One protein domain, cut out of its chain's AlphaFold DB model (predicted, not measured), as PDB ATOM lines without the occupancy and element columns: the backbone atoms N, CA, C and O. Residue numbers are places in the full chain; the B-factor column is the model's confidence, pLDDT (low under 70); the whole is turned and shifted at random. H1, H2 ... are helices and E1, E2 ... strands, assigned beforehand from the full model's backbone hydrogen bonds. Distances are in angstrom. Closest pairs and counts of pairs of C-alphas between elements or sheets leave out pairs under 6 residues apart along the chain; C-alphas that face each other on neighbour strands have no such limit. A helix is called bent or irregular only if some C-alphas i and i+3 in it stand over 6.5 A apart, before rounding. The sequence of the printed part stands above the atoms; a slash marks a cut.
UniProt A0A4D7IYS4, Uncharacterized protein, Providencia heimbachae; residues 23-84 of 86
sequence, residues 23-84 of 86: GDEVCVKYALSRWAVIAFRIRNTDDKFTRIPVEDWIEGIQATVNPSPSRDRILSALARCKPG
ATOM      1  N   GLY A  23     110.795-120.806 290.969       90.94
ATOM      2  CA  GLY A  23     109.555-120.019 290.996       90.94
ATOM      3  C   GLY A  23     108.599-120.291 289.828       90.94
ATOM      4  O   GLY A  23     107.431-119.898 289.897       90.94
ATOM      5  N   ASP A  24     109.050-120.999 288.789       93.19
ATOM      6  CA  ASP A  24     108.253-121.334 287.602       93.19
ATOM      7  C   ASP A  24     107.730-122.780 287.590       93.19
ATOM      8  O   ASP A  24     106.946-123.161 286.716       93.19
ATOM      9  N   GLU A  25     108.098-123.595 288.580       94.31
ATOM     10  CA  GLU A  25     107.829-125.036 288.606       94.31
ATOM     11  C   GLU A  25     106.337-125.352 288.545       94.31
ATOM     12  O   GLU A  25     105.925-126.282 287.852       94.31
ATOM     13  N   VAL A  26     105.511-124.575 289.250       94.56
ATOM     14  CA  VAL A  26     104.054-124.768 289.259       94.56
ATOM     15  C   VAL A  26     103.466-124.492 287.876       94.56
ATOM     16  O   VAL A  26     102.616-125.251 287.410       94.56
ATOM     17  N   CYS A  27     103.950-123.454 287.191       94.00
ATOM     18  CA  CYS A  27     103.485-123.097 285.852       94.00
ATOM     19  C   CYS A  27     103.871-124.174 284.829       94.00
ATOM     20  O   CYS A  27     103.031-124.603 284.038       94.00
ATOM     21  N   VAL A  28     105.112-124.666 284.890       93.12
ATOM     22  CA  VAL A  28     105.599-125.724 283.992       93.12
ATOM     23  C   VAL A  28     104.870-127.047 284.245       93.12
ATOM     24  O   VAL A  28     104.424-127.694 283.297       93.12
ATOM     25  N   LYS A  29     104.670-127.436 285.512       93.50
ATOM     26  CA  LYS A  29     103.883-128.633 285.867       93.50
ATOM     27  C   LYS A  29     102.442-128.523 285.375       93.50
ATOM     28  O   LYS A  29     101.909-129.487 284.828       93.50
ATOM     29  N   TYR A  30     101.829-127.348 285.524       94.81
ATOM     30  CA  TYR A  30     100.488-127.103 285.007       94.81
ATOM     31  C   TYR A  30     100.442-127.293 283.486       94.81
ATOM     32  O   TYR A  30      99.614-128.068 283.004       94.81
ATOM     33  N   ALA A  31     101.367-126.672 282.745       93.19
ATOM     34  CA  ALA A  31     101.454-126.803 281.290       93.19
ATOM     35  C   ALA A  31     101.594-128.266 280.847       93.19
ATOM     36  O   ALA A  31     100.847-128.720 279.984       93.19
ATOM     37  N   LEU A  32     102.492-129.032 281.476       92.38
ATOM     38  CA  LEU A  32     102.685-130.451 281.160       92.38
ATOM     39  C   LEU A  32     101.417-131.269 281.433       92.38
ATOM     40  O   LEU A  32     101.028-132.092 280.612       92.38
ATOM     41  N   SER A  33     100.727-131.013 282.546       90.56
ATOM     42  CA  SER A  33      99.513-131.761 282.898       90.56
ATOM     43  C   SER A  33      98.306-131.440 282.011       90.56
ATOM     44  O   SER A  33      97.472-132.309 281.767       90.56
ATOM     45  N   ARG A  34      98.180-130.193 281.540       91.56
ATOM     46  CA  ARG A  34      96.987-129.723 280.816       91.56
ATOM     47  C   ARG A  34      97.174-129.648 279.309       91.56
ATOM     48  O   ARG A  34      96.199-129.804 278.581       91.56
ATOM     49  N   TRP A  35      98.391-129.389 278.842       91.94
ATOM     50  CA  TRP A  35      98.665-128.981 277.461       91.94
ATOM     51  C   TRP A  35      99.716-129.839 276.756       91.94
ATOM     52  O   TRP A  35     100.041-129.556 275.604       91.94
ATOM     53  N   ALA A  36     100.210-130.916 277.377       86.00
ATOM     54  CA  ALA A  36     101.106-131.867 276.711       86.00
ATOM     55  C   ALA A  36     100.521-132.412 275.398       86.00
ATOM     56  O   ALA A  36     101.240-132.534 274.412       86.00
ATOM     57  N   VAL A  37      99.202-132.631 275.341       84.50
ATOM     58  CA  VAL A  37      98.505-133.088 274.125       84.50
ATOM     59  C   VAL A  37      98.677-132.143 272.930       84.50
ATOM     60  O   VAL A  37      98.612-132.578 271.785       84.50
ATOM     61  N   ILE A  38      98.926-130.852 273.168       84.62
ATOM     62  CA  ILE A  38      99.196-129.888 272.095       84.62
ATOM     63  C   ILE A  38     100.523-130.234 271.413       84.62
ATOM     64  O   ILE A  38     100.587-130.209 270.189       84.62
ATOM     65  N   ALA A  39     101.536-130.668 272.171       76.88
ATOM     66  CA  ALA A  39     102.780-131.171 271.594       76.88
ATOM     67  C   ALA A  39     102.537-132.425 270.734       76.88
ATOM     68  O   ALA A  39     103.116-132.540 269.658       76.88
ATOM     69  N   PHE A  40     101.619-133.310 271.147       73.81
ATOM     70  CA  PHE A  40     101.299-134.549 270.413       73.81
ATOM     71  C   PHE A  40     100.671-134.254 269.047       73.81
ATOM     72  O   PHE A  40     100.866-134.992 268.088       73.81
ATOM     73  N   ARG A  41      99.917-133.154 268.950       71.81
ATOM     74  CA  ARG A  41      99.289-132.710 267.698       71.81
ATOM     75  C   ARG A  41     100.279-132.066 266.726       71.81
ATOM     76  O   ARG A  41      99.992-132.039 265.536       71.81
ATOM     77  N   ILE A  42     101.425-131.576 267.209       70.19
ATOM     78  CA  ILE A  42     102.482-131.005 266.356       70.19
ATOM     79  C   ILE A  42     103.216-132.119 265.599       70.19
ATOM     80  O   ILE A  42     103.507-131.968 264.413       70.19
ATOM     81  N   ARG A  43     103.498-133.257 266.253       66.81
ATOM     82  CA  ARG A  43     104.028-134.457 265.584       66.81
ATOM     83  C   ARG A  43     103.326-135.716 266.081       66.81
ATOM     84  O   ARG A  43     103.486-136.119 267.231       66.81
ATOM     85  N   ASN A  44     102.597-136.355 265.171       61.47
ATOM     86  CA  ASN A  44     101.871-137.589 265.441       61.47
ATOM     87  C   ASN A  44     102.862-138.727 265.732       61.47
ATOM     88  O   ASN A  44     103.709-139.017 264.885       61.47
ATOM     89  N   THR A  45     102.789-139.343 266.913       58.59
ATOM     90  CA  THR A  45     103.621-140.509 267.240       58.59
ATOM     91  C   THR A  45     102.849-141.547 268.029       58.59
ATOM     92  O   THR A  45     102.327-141.256 269.102       58.59
ATOM     93  N   ASP A  46     102.811-142.758 267.469       60.94
ATOM     94  CA  ASP A  46     102.050-143.867 268.029       60.94
ATOM     95  C   ASP A  46     102.690-144.348 269.337       60.94
ATOM     96  O   ASP A  46     102.028-144.255 270.354       60.94
ATOM     97  N   ASP A  47     103.986-144.707 269.375       64.06
ATOM     98  CA  ASP A  47     104.614-145.260 270.603       64.06
ATOM     99  C   ASP A  47     106.054-144.785 270.901       64.06
ATOM    100  O   ASP A  47     106.648-145.142 271.923       64.06
ATOM    101  N   LYS A  48     106.664-143.975 270.026       76.06
ATOM    102  CA  LYS A  48     108.058-143.518 270.195       76.06
ATOM    103  C   LYS A  48     108.124-142.190 270.939       76.06
ATOM    104  O   LYS A  48     107.368-141.271 270.640       76.06
ATOM    105  N   PHE A  49     109.093-142.064 271.850       79.19
ATOM    106  CA  PHE A  49     109.408-140.775 272.460       79.19
ATOM    107  C   PHE A  49     109.894-139.785 271.402       79.19
ATOM    108  O   PHE A  49     110.925-139.992 270.759       79.19
ATOM    109  N   THR A  50     109.158-138.690 271.277       84.50
ATOM    110  CA  THR A  50     109.439-137.576 270.379       84.50
ATOM    111  C   THR A  50     109.900-136.380 271.180       84.50
ATOM    112  O   THR A  50     109.509-136.192 272.331       84.50
ATOM    113  N   ARG A  51     110.764-135.573 270.569       87.56
ATOM    114  CA  ARG A  51     111.249-134.324 271.145       87.56
ATOM    115  C   ARG A  51     110.930-133.188 270.200       87.56
ATOM    116  O   ARG A  51     111.225-133.293 269.010       87.56
ATOM    117  N   ILE A  52     110.372-132.119 270.745       88.94
ATOM    118  CA  ILE A  52     110.271-130.839 270.046       88.94
ATOM    119  C   ILE A  52     110.847-129.730 270.936       88.94
ATOM    120  O   ILE A  52     110.851-129.883 272.166       88.94
ATOM    121  N   PRO A  53     111.345-128.642 270.334       91.00
ATOM    122  CA  PRO A  53     111.646-127.403 271.039       91.00
ATOM    123  C   PRO A  53     110.463-126.933 271.892       91.00
ATOM    124  O   PRO A  53     109.301-127.072 271.502       91.00
ATOM    125  N   VAL A  54     110.744-126.378 273.070       91.62
ATOM    126  CA  VAL A  54     109.702-125.758 273.909       91.62
ATOM    127  C   VAL A  54     109.072-124.560 273.200       91.62
ATOM    128  O   VAL A  54     107.895-124.287 273.412       91.62
ATOM    129  N   GLU A  55     109.815-123.897 272.319       91.31
ATOM    130  CA  GLU A  55     109.349-122.807 271.464       91.31
ATOM    131  C   GLU A  55     108.206-123.260 270.540       91.31
ATOM    132  O   GLU A  55     107.130-122.664 270.573       91.31
ATOM    133  N   ASP A  56     108.372-124.376 269.823       91.12
ATOM    134  CA  ASP A  56     107.319-124.957 268.974       91.12
ATOM    135  C   ASP A  56     106.062-125.292 269.800       91.12
ATOM    136  O   ASP A  56     104.922-125.108 269.366       91.12
ATOM    137  N   TRP A  57     106.253-125.780 271.029       92.31
ATOM    138  CA  TRP A  57     105.136-126.071 271.927       92.31
ATOM    139  C   TRP A  57     104.432-124.796 272.414       92.31
ATOM    140  O   TRP A  57     103.201-124.777 272.491       92.31
ATOM    141  N   ILE A  58     105.182-123.723 272.699       93.56
ATOM    142  CA  ILE A  58     104.645-122.395 273.044       93.56
ATOM    143  C   ILE A  58     103.758-121.868 271.915       93.56
ATOM    144  O   ILE A  58     102.633-121.447 272.193       93.56
ATOM    145  N   GLU A  59     104.217-121.941 270.665       92.62
ATOM    146  CA  GLU A  59     103.434-121.517 269.496       92.62
ATOM    147  C   GLU A  59     102.124-122.314 269.387       92.62
ATOM    148  O   GLU A  59     101.040-121.740 269.234       92.62
ATOM    149  N   GLY A  60     102.187-123.637 269.580       92.00
ATOM    150  CA  GLY A  60     100.996-124.488 269.618       92.00
ATOM    151  C   GLY A  60     100.009-124.107 270.731       92.00
ATOM    152  O   GLY A  60      98.791-124.097 270.514       92.00
ATOM    153  N   ILE A  61     100.510-123.764 271.926       93.44
ATOM    154  CA  ILE A  61      99.677-123.300 273.048       93.44
ATOM    155  C   ILE A  61      99.029-121.956 272.708       93.44
ATOM    156  O   ILE A  61      97.835-121.787 272.957       93.44
ATOM    157  N   GLN A  62      99.774-121.012 272.126       94.06
ATOM    158  CA  GLN A  62      99.250-119.703 271.726       94.06
ATOM    159  C   GLN A  62      98.118-119.816 270.701       94.06
ATOM    160  O   GLN A  62      97.137-119.081 270.810       94.06
ATOM    161  N   ALA A  63      98.229-120.754 269.755       93.12
ATOM    162  CA  ALA A  63      97.211-120.999 268.737       93.12
ATOM    163  C   ALA A  63      95.956-121.711 269.277       93.12
ATOM    164  O   ALA A  63      94.864-121.515 268.753       93.12
ATOM    165  N   THR A  64      96.098-122.544 270.316       92.62
ATOM    166  CA  THR A  64      95.018-123.438 270.781       92.62
ATOM    167  C   THR A  64      94.319-122.946 272.051       92.62
ATOM    168  O   THR A  64      93.144-123.242 272.268       92.62
ATOM    169  N   VAL A  65      95.028-122.233 272.931       93.06
ATOM    170  CA  VAL A  65      94.526-121.825 274.250       93.06
ATOM    171  C   VAL A  65      94.140-120.350 274.236       93.06
ATOM    172  O   VAL A  65      94.972-119.475 273.975       93.06
ATOM    173  N   ASN A  66      92.884-120.077 274.603       94.56
ATOM    174  CA  ASN A  66      92.338-118.723 274.672       94.56
ATOM    175  C   ASN A  66      93.231-117.774 275.497       94.56
ATOM    176  O   ASN A  66      93.719-118.162 276.568       94.56
ATOM    177  N   PRO A  67      93.423-116.525 275.035       94.88
ATOM    178  CA  PRO A  67      94.182-115.521 275.768       94.88
ATOM    179  C   PRO A  67      93.686-115.309 277.194       94.88
ATOM    180  O   PRO A  67      92.498-115.114 277.434       94.88
ATOM    181  N   SER A  68      94.615-115.358 278.150       95.44
ATOM    182  CA  SER A  68      94.354-115.039 279.552       95.44
ATOM    183  C   SER A  68      95.658-114.704 280.286       95.44
ATOM    184  O   SER A  68      96.708-115.246 279.927       95.44
ATOM    185  N   PRO A  69      95.604-113.923 281.382       95.19
ATOM    186  CA  PRO A  69      96.791-113.619 282.188       95.19
ATOM    187  C   PRO A  69      97.502-114.874 282.713       95.19
ATOM    188  O   PRO A  69      98.726-114.924 282.811       95.19
ATOM    189  N   SER A  70      96.731-115.922 283.023       93.38
ATOM    190  CA  SER A  70      97.278-117.204 283.479       93.38
ATOM    191  C   SER A  70      98.050-117.915 282.371       93.38
ATOM    192  O   SER A  70      99.141-118.427 282.620       93.38
ATOM    193  N   ARG A  71      97.520-117.912 281.139       94.75
ATOM    194  CA  ARG A  71      98.222-118.458 279.973       94.75
ATOM    195  C   ARG A  71      99.541-117.729 279.755       94.75
ATOM    196  O   ARG A  71     100.571-118.382 279.660       94.75
ATOM    197  N   ASP A  72      99.527-116.402 279.743       95.62
ATOM    198  CA  ASP A  72     100.721-115.608 279.438       95.62
ATOM    199  C   ASP A  72     101.814-115.779 280.509       95.62
ATOM    200  O   ASP A  72     103.004-115.862 280.187       95.62
ATOM    201  N   ARG A  73     101.419-115.955 281.780       94.94
ATOM    202  CA  ARG A  73     102.339-116.334 282.864       94.94
ATOM    203  C   ARG A  73     102.996-117.693 282.610       94.94
ATOM    204  O   ARG A  73     104.203-117.826 282.800       94.94
ATOM    205  N   ILE A  74     102.222-118.684 282.167       94.81
ATOM    206  CA  ILE A  74     102.739-120.023 281.856       94.81
ATOM    207  C   ILE A  74     103.666-119.986 280.637       94.81
ATOM    208  O   ILE A  74     104.743-120.573 280.683       94.81
ATOM    209  N   LEU A  75     103.302-119.258 279.579       94.94
ATOM    210  CA  LEU A  75     104.158-119.086 278.401       94.94
ATOM    211  C   LEU A  75     105.489-118.424 278.767       94.94
ATOM    212  O   LEU A  75     106.543-118.874 278.330       94.94
ATOM    213  N   SER A  76     105.453-117.413 279.636       95.12
ATOM    214  CA  SER A  76     106.661-116.750 280.133       95.12
ATOM    215  C   SER A  76     107.560-117.699 280.934       95.12
ATOM    216  O   SER A  76     108.779-117.645 280.805       95.12
ATOM    217  N   ALA A  77     106.971-118.581 281.748       94.44
ATOM    218  CA  ALA A  77     107.705-119.613 282.481       94.44
ATOM    219  C   ALA A  77     108.354-120.645 281.537       94.44
ATOM    220  O   ALA A  77     109.513-121.016 281.719       94.44
ATOM    221  N   LEU A  78     107.634-121.071 280.493       93.31
ATOM    222  CA  LEU A  78     108.160-121.986 279.476       93.31
ATOM    223  C   LEU A  78     109.308-121.352 278.681       93.31
ATOM    224  O   LEU A  78     110.349-121.980 278.521       93.31
ATOM    225  N   ALA A  79     109.169-120.090 278.265       92.75
ATOM    226  CA  ALA A  79     110.199-119.365 277.516       92.75
ATOM    227  C   ALA A  79     111.496-119.141 278.317       92.75
ATOM    228  O   ALA A  79     112.567-118.973 277.741       92.75
ATOM    229  N   ARG A  80     111.417-119.142 279.655       92.31
ATOM    230  CA  ARG A  80     112.587-119.047 280.543       92.31
ATOM    231  C   ARG A  80     113.279-120.384 280.801       92.31
ATOM    232  O   ARG A  80     114.341-120.392 281.428       92.31
ATOM    233  N   CYS A  81     112.698-121.502 280.366       91.00
ATOM    234  CA  CYS A  81     113.319-122.808 280.542       91.00
ATOM    235  C   CYS A  81     114.657-122.850 279.801       91.00
ATOM    236  O   CYS A  81     114.752-122.529 278.619       91.00
ATOM    237  N   LYS A  82     115.707-123.260 280.509       89.06
ATOM    238  CA  LYS A  82     117.052-123.378 279.945       89.06
ATOM    239  C   LYS A  82     117.261-124.782 279.370       89.06
ATOM    240  O   LYS A  82     116.635-125.730 279.855       89.06
ATOM    241  N   PRO A  83     118.153-124.951 278.384       86.19
ATOM    242  CA  PRO A  83     118.558-126.278 277.930       86.19
ATOM    243  C   PRO A  83     119.062-127.138 279.088       86.19
ATOM    244  O   PRO A  83     119.731-126.651 280.002       86.19
ATOM    245  N   GLY A  84     118.736-128.426 279.038       74.19
ATOM    246  CA  GLY A  84     119.294-129.424 279.943       74.19
ATOM    247  C   GLY A  84     120.617-129.956 279.404       74.19
ATOM    248  O   GLY A  84     120.885-129.872 278.209       74.19
TER     249      GLY A  84
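This is residues 23 to 84 of the 86 residues of an uncharacterized protein of Providencia heimbachae (UniProt A0A4D7IYS4). Two helices of a helical hairpin, H2 and H3, run side by side, and a longer, kinked helix, H1, crosses one side of the pair, its early part packing on H3 and its later part on H2. From the end of H1 a loop swings out, with residues 44 to 49 sticking out from the body, and comes back as a short strand, E1, that leads straight into H2. The printed part has 62 residues, with three named helices and one named strand in the order H1, E1, H2, H3; E1 pairs with no named strand, and the class is mostly helix. The whole is compact, with a radius of gyration of the C-alphas of 11.6 A, and its C-alphas span 33 by 28 by 17 A along their three main axes.

The longest helix is H1, residues 25 to 42, which has a kink of 58 degrees near residue 34. It is irregular there, with C-alphas 34 and 37 at 7.6 A where about 5 A would mark a regular helix, and its line is a rough one. H1 touches H3, residues 69 to 79, with residues 27 to 31 alone. The closest C-alphas of the two are those of Cys 27 and Ile 74, 5.1 A apart, and their lines stand about perpendicular, at 82 degrees. H1 also touches H2, residues 54 to 64, with residues 35 to 42 alone. Here the closest C-alphas are those of Ala 39 and Trp 57, 5.6 A apart, and the lines stand about perpendicular, at 77 degrees. H2 and H3 form a helical hairpin: they touch, and they run opposite ways at a shallow tilt of 21 degrees. Their closest C-alphas are those of Ile 58 and Leu 75, 6.3 A apart. Of these three pairs of touching helices 1 is at a shallow tilt, and the packing is mostly crossed, but only just. The strand E1, residues 50 to 53, meets H2 only through their link and is apart from H3. Between E1 and H1 there is 1 pair of C-alphas within 8 A, those of Ala 39 and Ile 52, at 7.7 A. In H2 and H3 every O i to N i+4 pair is within hydrogen-bond range, while in H1 10 of 14 are.

H1 begins at C-alpha 25, at (107.829, -125.036, 288.606), and ends at C-alpha 42, at (102.482, -131.005, 266.356), 23.6 A from first to last C-alpha. E1, residues 50 to 53, has four residues and is 10.4 A long by the same measure. H2 follows at once, from Val 54 to Thr 64, and is 15.2 A long. H3, from Pro 69 to Ala 79, is 15.3 A long and ends at C-alpha 79, at (110.199, -119.365, 277.516).

The two C-alphas farthest apart are those of Asp 47 and Pro 69, at 34.6 A. Asp 47 lies in residues 44 to 49, the stretch that stands free. The first and last printed C-alphas, those of Gly 23 and Gly 84, are 17.5 A apart. The printed part has no cut. The link from H1 to E1 is short, with 7 residues; the links from E1 to H2, with 0 residues, and from H2 to H3, with 4, are tight; no link is long. The mean pLDDT of the printed part is 87.8, and confidence is low, under 70, in residues 43 to 47.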